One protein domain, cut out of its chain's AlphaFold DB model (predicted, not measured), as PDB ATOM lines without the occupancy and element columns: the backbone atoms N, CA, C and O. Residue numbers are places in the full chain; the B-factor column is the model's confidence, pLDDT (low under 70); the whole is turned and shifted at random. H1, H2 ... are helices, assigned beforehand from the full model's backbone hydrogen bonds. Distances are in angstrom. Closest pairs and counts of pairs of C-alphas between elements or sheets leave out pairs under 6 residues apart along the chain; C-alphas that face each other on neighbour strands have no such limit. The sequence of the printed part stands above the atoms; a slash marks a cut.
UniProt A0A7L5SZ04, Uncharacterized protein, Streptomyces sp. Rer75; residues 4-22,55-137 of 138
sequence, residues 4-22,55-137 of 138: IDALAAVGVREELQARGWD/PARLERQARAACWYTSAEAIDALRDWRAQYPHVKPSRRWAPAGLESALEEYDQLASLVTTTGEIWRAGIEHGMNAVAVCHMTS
ATOM      1  N   ILE A   4     200.869 160.942 181.590       84.75
ATOM      2  CA  ILE A   4     199.457 160.604 181.836       84.75
ATOM      3  C   ILE A   4     198.713 161.771 182.502       84.75
ATOM      4  O   ILE A   4     197.609 162.110 182.083       84.75
ATOM      5  N   ASP A   5     199.319 162.428 183.496       88.62
ATOM      6  CA  ASP A   5     198.715 163.585 184.171       88.62
ATOM      7  C   ASP A   5     198.516 164.757 183.195       88.62
ATOM      8  O   ASP A   5     197.486 165.434 183.223       88.62
ATOM      9  N   ALA A   6     199.505 165.000 182.329       88.12
ATOM     10  CA  ALA A   6     199.445 166.059 181.326       88.12
ATOM     11  C   ALA A   6     198.364 165.772 180.272       88.12
ATOM     12  O   ALA A   6     197.572 166.661 179.951       88.12
ATOM     13  N   LEU A   7     198.289 164.528 179.792       89.94
ATOM     14  CA  LEU A   7     197.262 164.068 178.859       89.94
ATOM     15  C   LEU A   7     195.862 164.196 179.461       89.94
ATOM     16  O   LEU A   7     194.976 164.773 178.833       89.94
ATOM     17  N   ALA A   8     195.677 163.743 180.703       90.06
ATOM     18  CA  ALA A   8     194.412 163.883 181.412       90.06
ATOM     19  C   ALA A   8     194.028 165.359 181.592       90.06
ATOM     20  O   ALA A   8     192.876 165.726 181.392       90.06
ATOM     21  N   ALA A   9     194.980 166.238 181.922       93.06
ATOM     22  CA  ALA A   9     194.705 167.665 182.074       93.06
ATOM     23  C   ALA A   9     194.281 168.344 180.759       93.06
ATOM     24  O   ALA A   9     193.416 169.223 180.789       93.06
ATOM     25  N   VAL A  10     194.876 167.959 179.626       93.44
ATOM     26  CA  VAL A  10     194.470 168.452 178.301       93.44
ATOM     27  C   VAL A  10     193.078 167.940 177.956       93.44
ATOM     28  O   VAL A  10     192.183 168.750 177.728       93.44
ATOM     29  N   GLY A  11     192.859 166.628 178.014       94.50
ATOM     30  CA  GLY A  11     191.582 166.054 177.609       94.50
ATOM     31  C   GLY A  11     190.418 166.437 178.531       94.50
ATOM     32  O   GLY A  11     189.314 166.675 178.060       94.50
ATOM     33  N   VAL A  12     190.647 166.635 179.837       95.19
ATOM     34  CA  VAL A  12     189.629 167.216 180.738       95.19
ATOM     35  C   VAL A  12     189.267 168.641 180.322       95.19
ATOM     36  O   VAL A  12     188.104 169.028 180.416       95.19
ATOM     37  N   ARG A  13     190.233 169.454 179.877       94.88
ATOM     38  CA  ARG A  13     189.925 170.799 179.377       94.88
ATOM     39  C   ARG A  13     189.103 170.726 178.095       94.88
ATOM     40  O   ARG A  13     188.138 171.472 177.984       94.88
ATOM     41  N   GLU A  14     189.464 169.839 177.172       94.69
ATOM     42  CA  GLU A  14     188.706 169.610 175.938       94.69
ATOM     43  C   GLU A  14     187.275 169.159 176.235       94.69
ATOM     44  O   GLU A  14     186.340 169.714 175.670       94.69
ATOM     45  N   GLU A  15     187.086 168.255 177.195       96.38
ATOM     46  CA  GLU A  15     185.761 167.811 177.637       96.38
ATOM     47  C   GLU A  15     184.930 168.976 178.197       96.38
ATOM     48  O   GLU A  15     183.768 169.179 177.833       96.38
ATOM     49  N   LEU A  16     185.529 169.812 179.055       95.94
ATOM     50  CA  LEU A  16     184.847 171.008 179.547       95.94
ATOM     51  C   LEU A  16     184.517 171.978 178.406       95.94
ATOM     52  O   LEU A  16     183.452 172.585 178.428       95.94
ATOM     53  N   GLN A  17     185.387 172.136 177.411       95.25
ATOM     54  CA  GLN A  17     185.118 172.981 176.245       95.25
ATOM     55  C   GLN A  17     183.983 172.422 175.386       95.25
ATOM     56  O   GLN A  17     183.070 173.172 175.043       95.25
ATOM     57  N   ALA A  18     183.990 171.117 175.109       95.06
ATOM     58  CA  ALA A  18     182.967 170.429 174.326       95.06
ATOM     59  C   ALA A  18     181.574 170.561 174.956       95.06
ATOM     60  O   ALA A  18     180.586 170.763 174.252       95.06
ATOM     61  N   ARG A  19     181.496 170.542 176.292       95.38
ATOM     62  CA  ARG A  19     180.251 170.784 177.040       95.38
ATOM     63  C   ARG A  19     179.873 172.268 177.171       95.38
ATOM     64  O   ARG A  19     178.833 172.585 177.743       95.38
ATOM     65  N   GLY A  20     180.709 173.197 176.701       96.19
ATOM     66  CA  GLY A  20     180.531 174.641 176.916       96.19
ATOM     67  C   GLY A  20     180.762 175.080 178.371       96.19
ATOM     68  O   GLY A  20     180.285 176.126 178.813       96.19
ATOM     69  N   TRP A  21     181.467 174.262 179.151       96.12
ATOM     70  CA  TRP A  21     181.758 174.450 180.574       96.12
ATOM     71  C   TRP A  21     183.129 175.079 180.831       96.12
ATOM     72  O   TRP A  21     183.464 175.361 181.989       96.12
ATOM     73  N   ASP A  22     183.908 175.358 179.780       94.12
ATOM     74  CA  ASP A  22     185.146 176.135 179.877       94.12
ATOM     75  C   ASP A  22     184.879 177.635 180.059       94.12
ATOM     76  O   ASP A  22     185.147 178.482 179.211       94.12
ATOM     77  N   PRO A  55     195.727 170.025 187.504       92.88
ATOM     78  CA  PRO A  55     195.885 171.394 187.970       92.88
ATOM     79  C   PRO A  55     194.706 171.809 188.854       92.88
ATOM     80  O   PRO A  55     193.549 171.714 188.447       92.88
ATOM     81  N   ALA A  56     194.990 172.350 190.040       90.88
ATOM     82  CA  ALA A  56     193.962 172.640 191.041       90.88
ATOM     83  C   ALA A  56     192.848 173.576 190.532       90.88
ATOM     84  O   ALA A  56     191.705 173.488 190.966       90.88
ATOM     85  N   ARG A  57     193.154 174.490 189.602       91.31
ATOM     86  CA  ARG A  57     192.134 175.343 188.971       91.31
ATOM     87  C   ARG A  57     191.174 174.538 188.092       91.31
ATOM     88  O   ARG A  57     189.975 174.779 188.166       91.31
ATOM     89  N   LEU A  58     191.705 173.616 187.291       92.69
ATOM     90  CA  LEU A  58     190.922 172.768 186.392       92.69
ATOM     91  C   LEU A  58     190.025 171.825 187.195       92.69
ATOM     92  O   LEU A  58     188.840 171.700 186.909       92.69
ATOM     93  N   GLU A  59     190.578 171.246 188.261       92.50
ATOM     94  CA  GLU A  59     189.842 170.386 189.181       92.50
ATOM     95  C   GLU A  59     188.641 171.111 189.808       92.50
ATOM     96  O   GLU A  59     187.505 170.637 189.729       92.50
ATOM     97  N   ARG A  60     188.869 172.322 190.334       91.75
ATOM     98  CA  ARG A  60     187.802 173.144 190.918       91.75
ATOM     99  C   ARG A  60     186.745 173.544 189.900       91.75
ATOM    100  O   ARG A  60     185.570 173.608 190.250       91.75
ATOM    101  N   GLN A  61     187.163 173.845 188.675       93.81
ATOM    102  CA  GLN A  61     186.264 174.231 187.595       93.81
ATOM    103  C   GLN A  61     185.357 173.069 187.195       93.81
ATOM    104  O   GLN A  61     184.147 173.256 187.139       93.81
ATOM    105  N   ALA A  62     185.914 171.872 186.996       93.31
ATOM    106  CA  ALA A  62     185.133 170.680 186.687       93.31
ATOM    107  C   ALA A  62     184.140 170.341 187.808       93.31
ATOM    108  O   ALA A  62     182.976 170.067 187.526       93.31
ATOM    109  N   ARG A  63     184.558 170.435 189.080       92.38
ATOM    110  CA  ARG A  63     183.650 170.259 190.227       92.38
ATOM    111  C   ARG A  63     182.510 171.266 190.239       92.38
ATOM    112  O   ARG A  63     181.363 170.869 190.411       92.38
ATOM    113  N   ALA A  64     182.828 172.549 190.068       93.62
ATOM    114  CA  ALA A  64     181.823 173.604 190.044       93.62
ATOM    115  C   ALA A  64     180.840 173.391 188.889       93.62
ATOM    116  O   ALA A  64     179.635 173.473 189.101       93.62
ATOM    117  N   ALA A  65     181.346 173.055 187.700       94.38
ATOM    118  CA  ALA A  65     180.516 172.738 186.549       94.38
ATOM    119  C   ALA A  65     179.561 171.579 186.862       94.38
ATOM    120  O   ALA A  65     178.357 171.789 186.814       94.38
ATOM    121  N   CYS A  66     180.084 170.428 187.310       93.19
ATOM    122  CA  CYS A  66     179.269 169.263 187.672       93.19
ATOM    123  C   CYS A  66     178.186 169.606 188.699       93.19
ATOM    124  O   CYS A  66     177.054 169.148 188.574       93.19
ATOM    125  N   TRP A  67     178.525 170.402 189.718       92.81
ATOM    126  CA  TRP A  67     177.569 170.814 190.739       92.81
ATOM    127  C   TRP A  67     176.451 171.671 190.152       92.81
ATOM    128  O   TRP A  67     175.279 171.335 190.285       92.81
ATOM    129  N   TYR A  68     176.805 172.775 189.495       94.38
ATOM    130  CA  TYR A  68     175.822 173.752 189.036       94.38
ATOM    131  C   TYR A  68     174.969 173.241 187.880       94.38
ATOM    132  O   TYR A  68     173.813 173.634 187.775       94.38
ATOM    133  N   THR A  69     175.497 172.361 187.031       94.75
ATOM    134  CA  THR A  69     174.714 171.755 185.944       94.75
ATOM    135  C   THR A  69     173.799 170.650 186.438       94.75
ATOM    136  O   THR A  69     172.810 170.358 185.783       94.75
ATOM    137  N   SER A  70     174.118 170.048 187.587       93.88
ATOM    138  CA  SER A  70     173.309 168.993 188.200       93.88
ATOM    139  C   SER A  70     172.439 169.507 189.349       93.88
ATOM    140  O   SER A  70     171.805 168.696 190.011       93.88
ATOM    141  N   ALA A  71     172.424 170.815 189.631       92.31
ATOM    142  CA  ALA A  71     171.840 171.369 190.855       92.31
ATOM    143  C   ALA A  71     170.368 170.968 191.042       92.31
ATOM    144  O   ALA A  71     170.009 170.450 192.093       92.31
ATOM    145  N   GLU A  72     169.554 171.103 189.993       93.88
ATOM    146  CA  GLU A  72     168.136 170.724 190.025       93.88
ATOM    147  C   GLU A  72     167.946 169.226 190.301       93.88
ATOM    148  O   GLU A  72     167.128 168.842 191.132       93.88
ATOM    149  N   ALA A  73     168.745 168.366 189.665       94.19
ATOM    150  CA  ALA A  73     168.694 166.924 189.894       94.19
ATOM    151  C   ALA A  73     169.183 166.540 191.302       94.19
ATOM    152  O   ALA A  73     168.644 165.627 191.924       94.19
ATOM    153  N   ILE A  74     170.192 167.242 191.829       91.81
ATOM    154  CA  ILE A  74     170.687 167.062 193.198       91.81
ATOM    155  C   ILE A  74     169.597 167.425 194.208       91.81
ATOM    156  O   ILE A  74     169.406 166.687 195.178       91.81
ATOM    157  N   ASP A  75     168.883 168.526 193.989       93.38
ATOM    158  CA  ASP A  75     167.782 168.944 194.853       93.38
ATOM    159  C   ASP A  75     166.603 167.969 194.759       93.38
ATOM    160  O   ASP A  75     166.140 167.482 195.789       93.38
ATOM    161  N   ALA A  76     166.235 167.525 193.556       95.25
ATOM    162  CA  ALA A  76     165.222 166.485 193.379       95.25
ATOM    163  C   ALA A  76     165.600 165.162 194.074       95.25
ATOM    164  O   ALA A  76     164.758 164.519 194.696       95.25
ATOM    165  N   LEU A  77     166.876 164.758 194.047       93.19
ATOM    166  CA  LEU A  77     167.352 163.582 194.789       93.19
ATOM    167  C   LEU A  77     167.273 163.765 196.310       93.19
ATOM    168  O   LEU A  77     167.064 162.788 197.037       93.19
ATOM    169  N   ARG A  78     167.466 164.990 196.815       91.62
ATOM    170  CA  ARG A  78     167.305 165.306 198.243       91.62
ATOM    171  C   ARG A  78     165.839 165.221 198.650       91.62
ATOM    172  O   ARG A  78     165.548 164.590 199.666       91.62
ATOM    173  N   ASP A  79     164.944 165.765 197.836       94.88
ATOM    174  CA  ASP A  79     163.498 165.699 198.056       94.88
ATOM    175  C   ASP A  79     163.001 164.251 198.003       94.88
ATOM    176  O   ASP A  79     162.349 163.780 198.938       94.88
ATOM    177  N   TRP A  80     163.430 163.493 196.992       94.12
ATOM    178  CA  TRP A  80     163.171 162.058 196.886       94.12
ATOM    179  C   TRP A  80     163.638 161.311 198.143       94.12
ATOM    180  O   TRP A  80     162.932 160.460 198.688       94.12
ATOM    181  N   ARG A  81     164.823 161.650 198.675       91.81
ATOM    182  CA  ARG A  81     165.359 161.018 199.889       91.81
ATOM    183  C   ARG A  81     164.527 161.334 201.130       91.81
ATOM    184  O   ARG A  81     164.416 160.468 202.001       91.81
ATOM    185  N   ALA A  82     163.978 162.544 201.218       92.94
ATOM    186  CA  ALA A  82     163.073 162.946 202.289       92.94
ATOM    187  C   ALA A  82     161.717 162.229 202.187       92.94
ATOM    188  O   ALA A  82     161.162 161.830 203.210       92.94
ATOM    189  N   GLN A  83     161.222 162.005 200.967       94.75
ATOM    190  CA  GLN A  83     159.972 161.292 200.702       94.75
ATOM    191  C   GLN A  83     160.084 159.776 200.939       94.75
ATOM    192  O   GLN A  83     159.159 159.159 201.468       94.75
ATOM    193  N   TYR A  84     161.230 159.176 200.602       92.69
ATOM    194  CA  TYR A  84     161.460 157.729 200.663       92.69
ATOM    195  C   TYR A  84     162.632 157.341 201.595       92.69
ATOM    196  O   TYR A  84     163.584 156.673 201.169       92.69
ATOM    197  N   PRO A  85     162.590 157.670 202.904       90.94
ATOM    198  CA  PRO A  85     163.723 157.459 203.820       90.94
ATOM    199  C   PRO A  85     164.077 155.974 204.031       90.94
ATOM    200  O   PRO A  85     165.223 155.614 204.353       90.94
ATOM    201  N   HIS A  86     163.099 155.089 203.830       89.38
ATOM    202  CA  HIS A  86     163.251 153.646 203.998       89.38
ATOM    203  C   HIS A  86     163.803 152.950 202.752       89.38
ATOM    204  O   HIS A  86     164.415 151.893 202.894       89.38
ATOM    205  N   VAL A  87     163.682 153.544 201.561       90.00
ATOM    206  CA  VAL A  87     164.214 152.963 200.323       90.00
ATOM    207  C   VAL A  87     165.746 153.053 200.330       90.00
ATOM    208  O   VAL A  87     166.350 154.035 200.787       90.00
ATOM    209  N   LYS A  88     166.411 151.992 199.865       88.31
ATOM    210  CA  LYS A  88     167.876 151.874 199.829       88.31
ATOM    211  C   LYS A  88     168.342 151.682 198.380       88.31
ATOM    212  O   LYS A  88     168.595 150.545 197.978       88.31
ATOM    213  N   PRO A  89     168.521 152.779 197.612       85.06
ATOM    214  CA  PRO A  89     168.955 152.707 196.216       85.06
ATOM    215  C   PRO A  89     170.268 151.947 196.019       85.06
ATOM    216  O   PRO A  89     170.384 151.132 195.111       85.06
ATOM    217  N   SER A  90     171.222 152.129 196.938       81.81
ATOM    218  CA  SER A  90     172.500 151.404 196.985       81.81
ATOM    219  C   SER A  90     172.357 149.886 196.930       81.81
ATOM    220  O   SER A  90     173.148 149.197 196.295       81.81
ATOM    221  N   ARG A  91     171.329 149.356 197.595       84.38
ATOM    222  CA  ARG A  91     171.059 147.917 197.681       84.38
ATOM    223  C   ARG A  91     170.039 147.452 196.643       84.38
ATOM    224  O   ARG A  91     169.615 146.305 196.722       84.38
ATOM    225  N   ARG A  92     169.614 148.343 195.734       86.44
ATOM    226  CA  ARG A  92     168.460 148.150 194.841       86.44
ATOM    227  C   ARG A  92     167.266 147.555 195.588       86.44
ATOM    228  O   ARG A  92     166.656 146.589 195.145       86.44
ATOM    229  N   TRP A  93     166.985 148.103 196.767       90.62
ATOM    230  CA  TRP A  93     165.971 147.559 197.658       90.62
ATOM    231  C   TRP A  93     164.955 148.622 198.053       90.62
ATOM    232  O   TRP A  93     165.320 149.724 198.478       90.62
ATOM    233  N   ALA A  94     163.683 148.245 197.968       90.12
ATOM    234  CA  ALA A  94     162.541 149.012 198.427       90.12
ATOM    235  C   ALA A  94     161.580 148.097 199.209       90.12
ATOM    236  O   ALA A  94     161.533 146.893 198.943       90.12
ATOM    237  N   PRO A  95     160.816 148.644 200.173       91.19
ATOM    238  CA  PRO A  95     159.655 147.959 200.732       91.19
ATOM    239  C   PRO A  95     158.621 147.620 199.648       91.19
ATOM    240  O   PRO A  95     158.549 148.306 198.629       91.19
ATOM    241  N   ALA A  96     157.791 146.604 199.906       90.62
ATOM    242  CA  ALA A  96     156.717 146.217 198.995       90.62
ATOM    243  C   ALA A  96     155.759 147.392 198.724       90.62
ATOM    244  O   ALA A  96     155.316 148.056 199.664       90.62
ATOM    245  N   GLY A  97     155.439 147.635 197.453       90.06
ATOM    246  CA  GLY A  97     154.599 148.750 197.006       90.06
ATOM    247  C   GLY A  97     155.343 150.073 196.784       90.06
ATOM    248  O   GLY A  97     154.706 151.067 196.442       90.06
ATOM    249  N   LEU A  98     156.666 150.108 196.976       91.12
ATOM    250  CA  LEU A  98     157.532 151.267 196.717       91.12
ATOM    251  C   LEU A  98     158.634 150.960 195.691       91.12
ATOM    252  O   LEU A  98     159.630 151.678 195.612       91.12
ATOM    253  N   GLU A  99     158.492 149.893 194.910       91.38
ATOM    254  CA  GLU A  99     159.487 149.460 193.928       91.38
ATOM    255  C   GLU A  99     159.734 150.528 192.854       91.38
ATOM    256  O   GLU A  99     160.884 150.771 192.489       91.38
ATOM    257  N   SER A 100     158.685 151.241 192.428       92.56
ATOM    258  CA  SER A 100     158.785 152.341 191.458       92.56
ATOM    259  C   SER A 100     159.637 153.514 191.953       92.56
ATOM    260  O   SER A 100     160.223 154.228 191.143       92.56
ATOM    261  N   ALA A 101     159.799 153.686 193.271       92.38
ATOM    262  CA  ALA A 101     160.665 154.729 193.816       92.38
ATOM    263  C   ALA A 101     162.142 154.496 193.444       92.38
ATOM    264  O   ALA A 101     162.910 155.451 193.343       92.38
ATOM    265  N   LEU A 102     162.563 153.243 193.217       90.88
ATOM    266  CA  LEU A 102     163.913 152.949 192.722       90.88
ATOM    267  C   LEU A 102     164.102 153.414 191.275       90.88
ATOM    268  O   LEU A 102     165.179 153.899 190.939       90.88
ATOM    269  N   GLU A 103     163.072 153.281 190.439       91.88
ATOM    270  CA  GLU A 103     163.100 153.746 189.050       91.88
ATOM    271  C   GLU A 103     163.156 155.272 188.989       91.88
ATOM    272  O   GLU A 103     163.955 155.828 188.240       91.88
ATOM    273  N   GLU A 104     162.370 155.948 189.828       93.81
ATOM    274  CA  GLU A 104     162.415 157.402 189.975       93.81
ATOM    275  C   GLU A 104     163.802 157.876 190.429       93.81
ATOM    276  O   GLU A 104     164.386 158.771 189.816       93.81
ATOM    277  N   TYR A 105     164.388 157.218 191.438       92.44
ATOM    278  CA  TYR A 105     165.762 157.500 191.846       92.44
ATOM    279  C   TYR A 105     166.741 157.320 190.682       92.44
ATOM    280  O   TYR A 105     167.616 158.161 190.484       92.44
ATOM    281  N   ASP A 106     166.616 156.234 189.914       90.69
ATOM    282  CA  ASP A 106     167.502 155.948 188.785       90.69
ATOM    283  C   ASP A 106     167.381 157.008 187.675       90.69
ATOM    284  O   ASP A 106     168.399 157.399 187.098       90.69
ATOM    285  N   GLN A 107     166.173 157.514 187.415       92.69
ATOM    286  CA  GLN A 107     165.938 158.617 186.478       92.69
ATOM    287  C   GLN A 107     166.591 159.910 186.973       92.69
ATOM    288  O   GLN A 107     167.381 160.508 186.243       92.69
ATOM    289  N   LEU A 108     166.349 160.306 188.225       94.00
ATOM    290  CA  LEU A 108     166.939 161.517 188.802       94.00
ATOM    291  C   LEU A 108     168.471 161.435 188.858       94.00
ATOM    292  O   LEU A 108     169.168 162.378 188.488       94.00
ATOM    293  N   ALA A 109     169.009 160.283 189.257       91.81
ATOM    294  CA  ALA A 109     170.444 160.033 189.303       91.81
ATOM    295  C   ALA A 109     171.098 160.098 187.916       91.81
ATOM    296  O   ALA A 109     172.240 160.541 187.809       91.81
ATOM    297  N   SER A 110     170.389 159.702 186.851       91.88
ATOM    298  CA  SER A 110     170.907 159.788 185.478       91.88
ATOM    299  C   SER A 110     171.134 161.223 184.989       91.88
ATOM    300  O   SER A 110     171.935 161.438 184.084       91.88
ATOM    301  N   LEU A 111     170.472 162.204 185.610       94.06
ATOM    302  CA  LEU A 111     170.617 163.626 185.292       94.06
ATOM    303  C   LEU A 111     171.801 164.280 186.017       94.06
ATOM    304  O   LEU A 111     172.135 165.432 185.741       94.06
ATOM    305  N   VAL A 112     172.455 163.568 186.940       92.56
ATOM    306  CA  VAL A 112     173.605 164.090 187.677       92.56
ATOM    307  C   VAL A 112     174.903 163.737 186.964       92.56
ATOM    308  O   VAL A 112     175.334 162.585 186.944       92.56
ATOM    309  N   THR A 113     175.602 164.755 186.461       92.00
ATOM    310  CA  THR A 113     176.973 164.577 185.979       92.00
ATOM    311  C   THR A 113     177.935 164.506 187.164       92.00
ATOM    312  O   THR A 113     177.992 165.404 188.006       92.00
ATOM    313  N   THR A 114     178.728 163.436 187.226       89.56
ATOM    314  CA  THR A 114     179.733 163.249 188.282       89.56
ATOM    315  C   THR A 114     181.118 163.687 187.818       89.56
ATOM    316  O   THR A 114     181.467 163.567 186.646       89.56
ATOM    317  N   THR A 115     181.984 164.089 188.750       89.19
ATOM    318  CA  THR A 115     183.386 164.396 188.415       89.19
ATOM    319  C   THR A 115     184.111 163.193 187.815       89.19
ATOM    320  O   THR A 115     184.938 163.354 186.931       89.19
ATOM    321  N   GLY A 116     183.786 161.977 188.273       87.88
ATOM    322  CA  GLY A 116     184.364 160.742 187.741       87.88
ATOM    323  C   GLY A 116     183.975 160.461 186.289       87.88
ATOM    324  O   GLY A 116     184.727 159.794 185.586       87.88
ATOM    325  N   GLU A 117     182.828 160.961 185.828       90.44
ATOM    326  CA  GLU A 117     182.476 160.963 184.405       90.44
ATOM    327  C   GLU A 117     183.385 161.908 183.619       90.44
ATOM    328  O   GLU A 117     183.999 161.474 182.650       90.44
ATOM    329  N   ILE A 118     183.564 163.143 184.100       93.12
ATOM    330  CA  ILE A 118     184.436 164.138 183.459       93.12
ATOM    331  C   ILE A 118     185.891 163.667 183.389       93.12
ATOM    332  O   ILE A 118     186.555 163.867 182.376       93.12
ATOM    333  N   TRP A 119     186.404 163.010 184.432       91.31
ATOM    334  CA  TRP A 119     187.766 162.469 184.413       91.31
ATOM    335  C   TRP A 119     187.935 161.369 183.366       91.31
ATOM    336  O   TRP A 119     188.933 161.370 182.652       91.31
ATOM    337  N   ARG A 120     186.969 160.447 183.261       90.62
ATOM    338  CA  ARG A 120     187.017 159.354 182.279       90.62
ATOM    339  C   ARG A 120     186.905 159.881 180.854       90.62
ATOM    340  O   ARG A 120     187.777 159.576 180.048       90.62
ATOM    341  N   ALA A 121     185.917 160.736 180.587       92.00
ATOM    342  CA  ALA A 121     185.764 161.385 179.289       92.00
ATOM    343  C   ALA A 121     187.026 162.180 178.917       92.00
ATOM    344  O   ALA A 121     187.542 162.063 177.811       92.00
ATOM    345  N   GLY A 122     187.606 162.913 179.873       91.56
ATOM    346  CA  GLY A 122     188.854 163.637 179.652       91.56
ATOM    347  C   GLY A 122     190.042 162.734 179.303       91.56
ATOM    348  O   GLY A 122     190.822 163.073 178.419       91.56
ATOM    349  N   ILE A 123     190.189 161.569 179.940       90.19
ATOM    350  CA  ILE A 123     191.228 160.598 179.553       90.19
ATOM    351  C   ILE A 123     190.985 160.090 178.127       90.19
ATOM    352  O   ILE A 123     191.924 160.058 177.334       90.19
ATOM    353  N   GLU A 124     189.743 159.735 177.789       90.25
ATOM    354  CA  GLU A 124     189.371 159.271 176.446       90.25
ATOM    355  C   GLU A 124     189.691 160.326 175.375       90.25
ATOM    356  O   GLU A 124     190.324 160.009 174.366       90.25
ATOM    357  N   HIS A 125     189.354 161.596 175.621       86.25
ATOM    358  CA  HIS A 125     189.720 162.714 174.747       86.25
ATOM    359  C   HIS A 125     191.236 162.836 174.572       86.25
ATOM    360  O   HIS A 125     191.726 162.879 173.442       86.25
ATOM    361  N   GLY A 126     191.994 162.794 175.671       83.38
ATOM    362  CA  GLY A 126     193.452 162.873 175.618       83.38
ATOM    363  C   GLY A 126     194.090 161.714 174.841       83.38
ATOM    364  O   GLY A 126     195.027 161.931 174.071       83.38
ATOM    365  N   MET A 127     193.571 160.489 174.983       86.31
ATOM    366  CA  MET A 127     194.043 159.323 174.226       86.31
ATOM    367  C   MET A 127     193.759 159.468 172.726       86.31
ATOM    368  O   MET A 127     194.637 159.201 171.901       86.31
ATOM    369  N   ASN A 128     192.562 159.941 172.369       83.56
ATOM    370  CA  ASN A 128     192.172 160.175 170.978       83.56
ATOM    371  C   ASN A 128     193.017 161.278 170.320       83.56
ATOM    372  O   ASN A 128     193.450 161.121 169.177       83.56
ATOM    373  N   ALA A 129     193.320 162.360 171.042       76.81
ATOM    374  CA  ALA A 129     194.164 163.447 170.545       76.81
ATOM    375  C   ALA A 129     195.589 162.969 170.198       76.81
ATOM    376  O   ALA A 129     196.140 163.334 169.154       76.81
ATOM    377  N   VAL A 130     196.169 162.096 171.030       72.62
ATOM    378  CA  VAL A 130     197.482 161.482 170.767       72.62
ATOM    379  C   VAL A 130     197.434 160.573 169.537       72.62
ATOM    380  O   VAL A 130     198.310 160.667 168.674       72.62
ATOM    381  N   ALA A 131     196.400 159.738 169.405       70.88
ATOM    382  CA  ALA A 131     196.246 158.845 168.255       70.88
ATOM    383  C   ALA A 131     196.172 159.611 166.917       70.88
ATOM    384  O   ALA A 131     196.828 159.230 165.945       70.88
ATOM    385  N   VAL A 132     195.446 160.734 166.879       68.00
ATOM    386  CA  VAL A 132     195.319 161.583 165.681       68.00
ATOM    387  C   VAL A 132     196.642 162.276 165.319       68.00
ATOM    388  O   VAL A 132     197.002 162.330 164.138       68.00
ATOM    389  N   CYS A 133     197.410 162.753 166.305       61.84
ATOM    390  CA  CYS A 133     198.727 163.363 166.063       61.84
ATOM    391  C   CYS A 133     199.733 162.367 165.458       61.84
ATOM    392  O   CYS A 133     200.530 162.729 164.588       61.84
ATOM    393  N   HIS A 134     199.675 161.096 165.871       60.31
ATOM    394  CA  HIS A 134     200.536 160.048 165.317       60.31
ATOM    395  C   HIS A 134     200.160 159.635 163.884       60.31
ATOM    396  O   HIS A 134     201.043 159.214 163.136       60.31
ATOM    397  N   MET A 135     198.894 159.774 163.473       57.53
ATOM    398  CA  MET A 135     198.456 159.477 162.097       57.53
ATOM    399  C   MET A 135     198.723 160.620 161.108       57.53
ATOM    400  O   MET A 135     198.911 160.359 159.927       57.53
ATOM    401  N   THR A 136     198.760 161.870 161.574       57.75
ATOM    402  CA  THR A 136     198.997 163.058 160.728       57.75
ATOM    403  C   THR A 136     200.476 163.403 160.533       57.75
ATOM    404  O   THR A 136     200.800 164.239 159.697       57.75
ATOM    405  N   SER A 137     201.379 162.738 161.259       54.88
ATOM    406  CA  SER A 137     202.838 162.906 161.136       54.88
ATOM    407  C   SER A 137     203.509 161.853 160.229       54.88
ATOM    408  O   SER A 137     204.707 161.605 160.376       54.88
TER     409      SER A 137
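This is residues 4 to 22 and 55 to 137 of the 138 residues of an uncharacterized protein of Streptomyces sp. Rer75 (UniProt A0A7L5SZ04). Picture a long, narrow hairpin of helices: H2 and H3 follow each other along one leg, a loop of residues 84 to 99 turns the far end, and H4 and H5 come back as the other leg. Near the opposite end H1 crosses H5, and the last stretch of the printed part, residues 131 to 137, sticks out free beyond that crossing. The printed part has 102 residues with five named helices, H1 to H5 in that order, and no named strand; the class is all helix. The whole is loose, with a radius of gyration of the C-alphas of 18.1 A, and its C-alphas span 62 by 25 by 20 A, a length to which the free tail adds.

Start with H1, residues 4 to 18, and look for H5, residues 115 to 136: they touch about perpendicular, at 78 degrees, and their closest C-alphas, Val 12 and Gly 122, are 3.8 A apart. Next find H2, residues 56 to 69. With residues 58 to 62 alone it only just touches H1, with 3 pairs of C-alphas within 8 A; the closest, Leu 16 and Ala 62, are 7.2 A apart. H1 and H2 run the same way at a tilt of 35.5 degrees, only just steep. Residues 62 to 66 of H2 touch residues 115 to 118 of H5, closest at the C-alphas of Arg 63 and Thr 115, 6.1 A; the tilt is steep, 61 degrees, opposite ways. H3, residues 71 to 83, and H2 meet only through their link. H3 and H4, residues 100 to 110, form a helical hairpin: they touch at a shallow tilt of 20 degrees, opposite ways, with the closest C-alphas, Ala 73 and Leu 108, 5.8 A apart. H4 is apart from H5, and H3 is apart from H1 and H5. The helix packing is mostly crossed, with 1 of 4 touching pairs at a shallow tilt. In H1, H2, H3, H4 and H5 every O i to N i+4 pair is within hydrogen-bond range.

Find C-alpha 4 at (199.457, 160.604, 181.836); from there H1 runs 20.6 A to C-alpha 18. H2 begins at C-alpha 56 and measures 19.9 A. H3 measures 18.4 A and ends at C-alpha 83, (159.972, 161.292, 200.702). H4, from Ser 100 to Ser 110, measures 15.4 A. H5, the longest with 22 residues, covers 31.8 A and ends at C-alpha 136, (198.997, 163.058, 160.728).

The two C-alphas farthest apart are those of Ala 96 and Ser 137, 62.0 A. Residues 23 to 54 are cut out; across the cut, C-alphas 22 and 55 are 14.3 A apart. The links H2 to H3 and H4 to H5 are tight, and H3 to H4, 16 residues, is long. The mean pLDDT of the printed part is 89.3, and residues 132 to 137 are under 70.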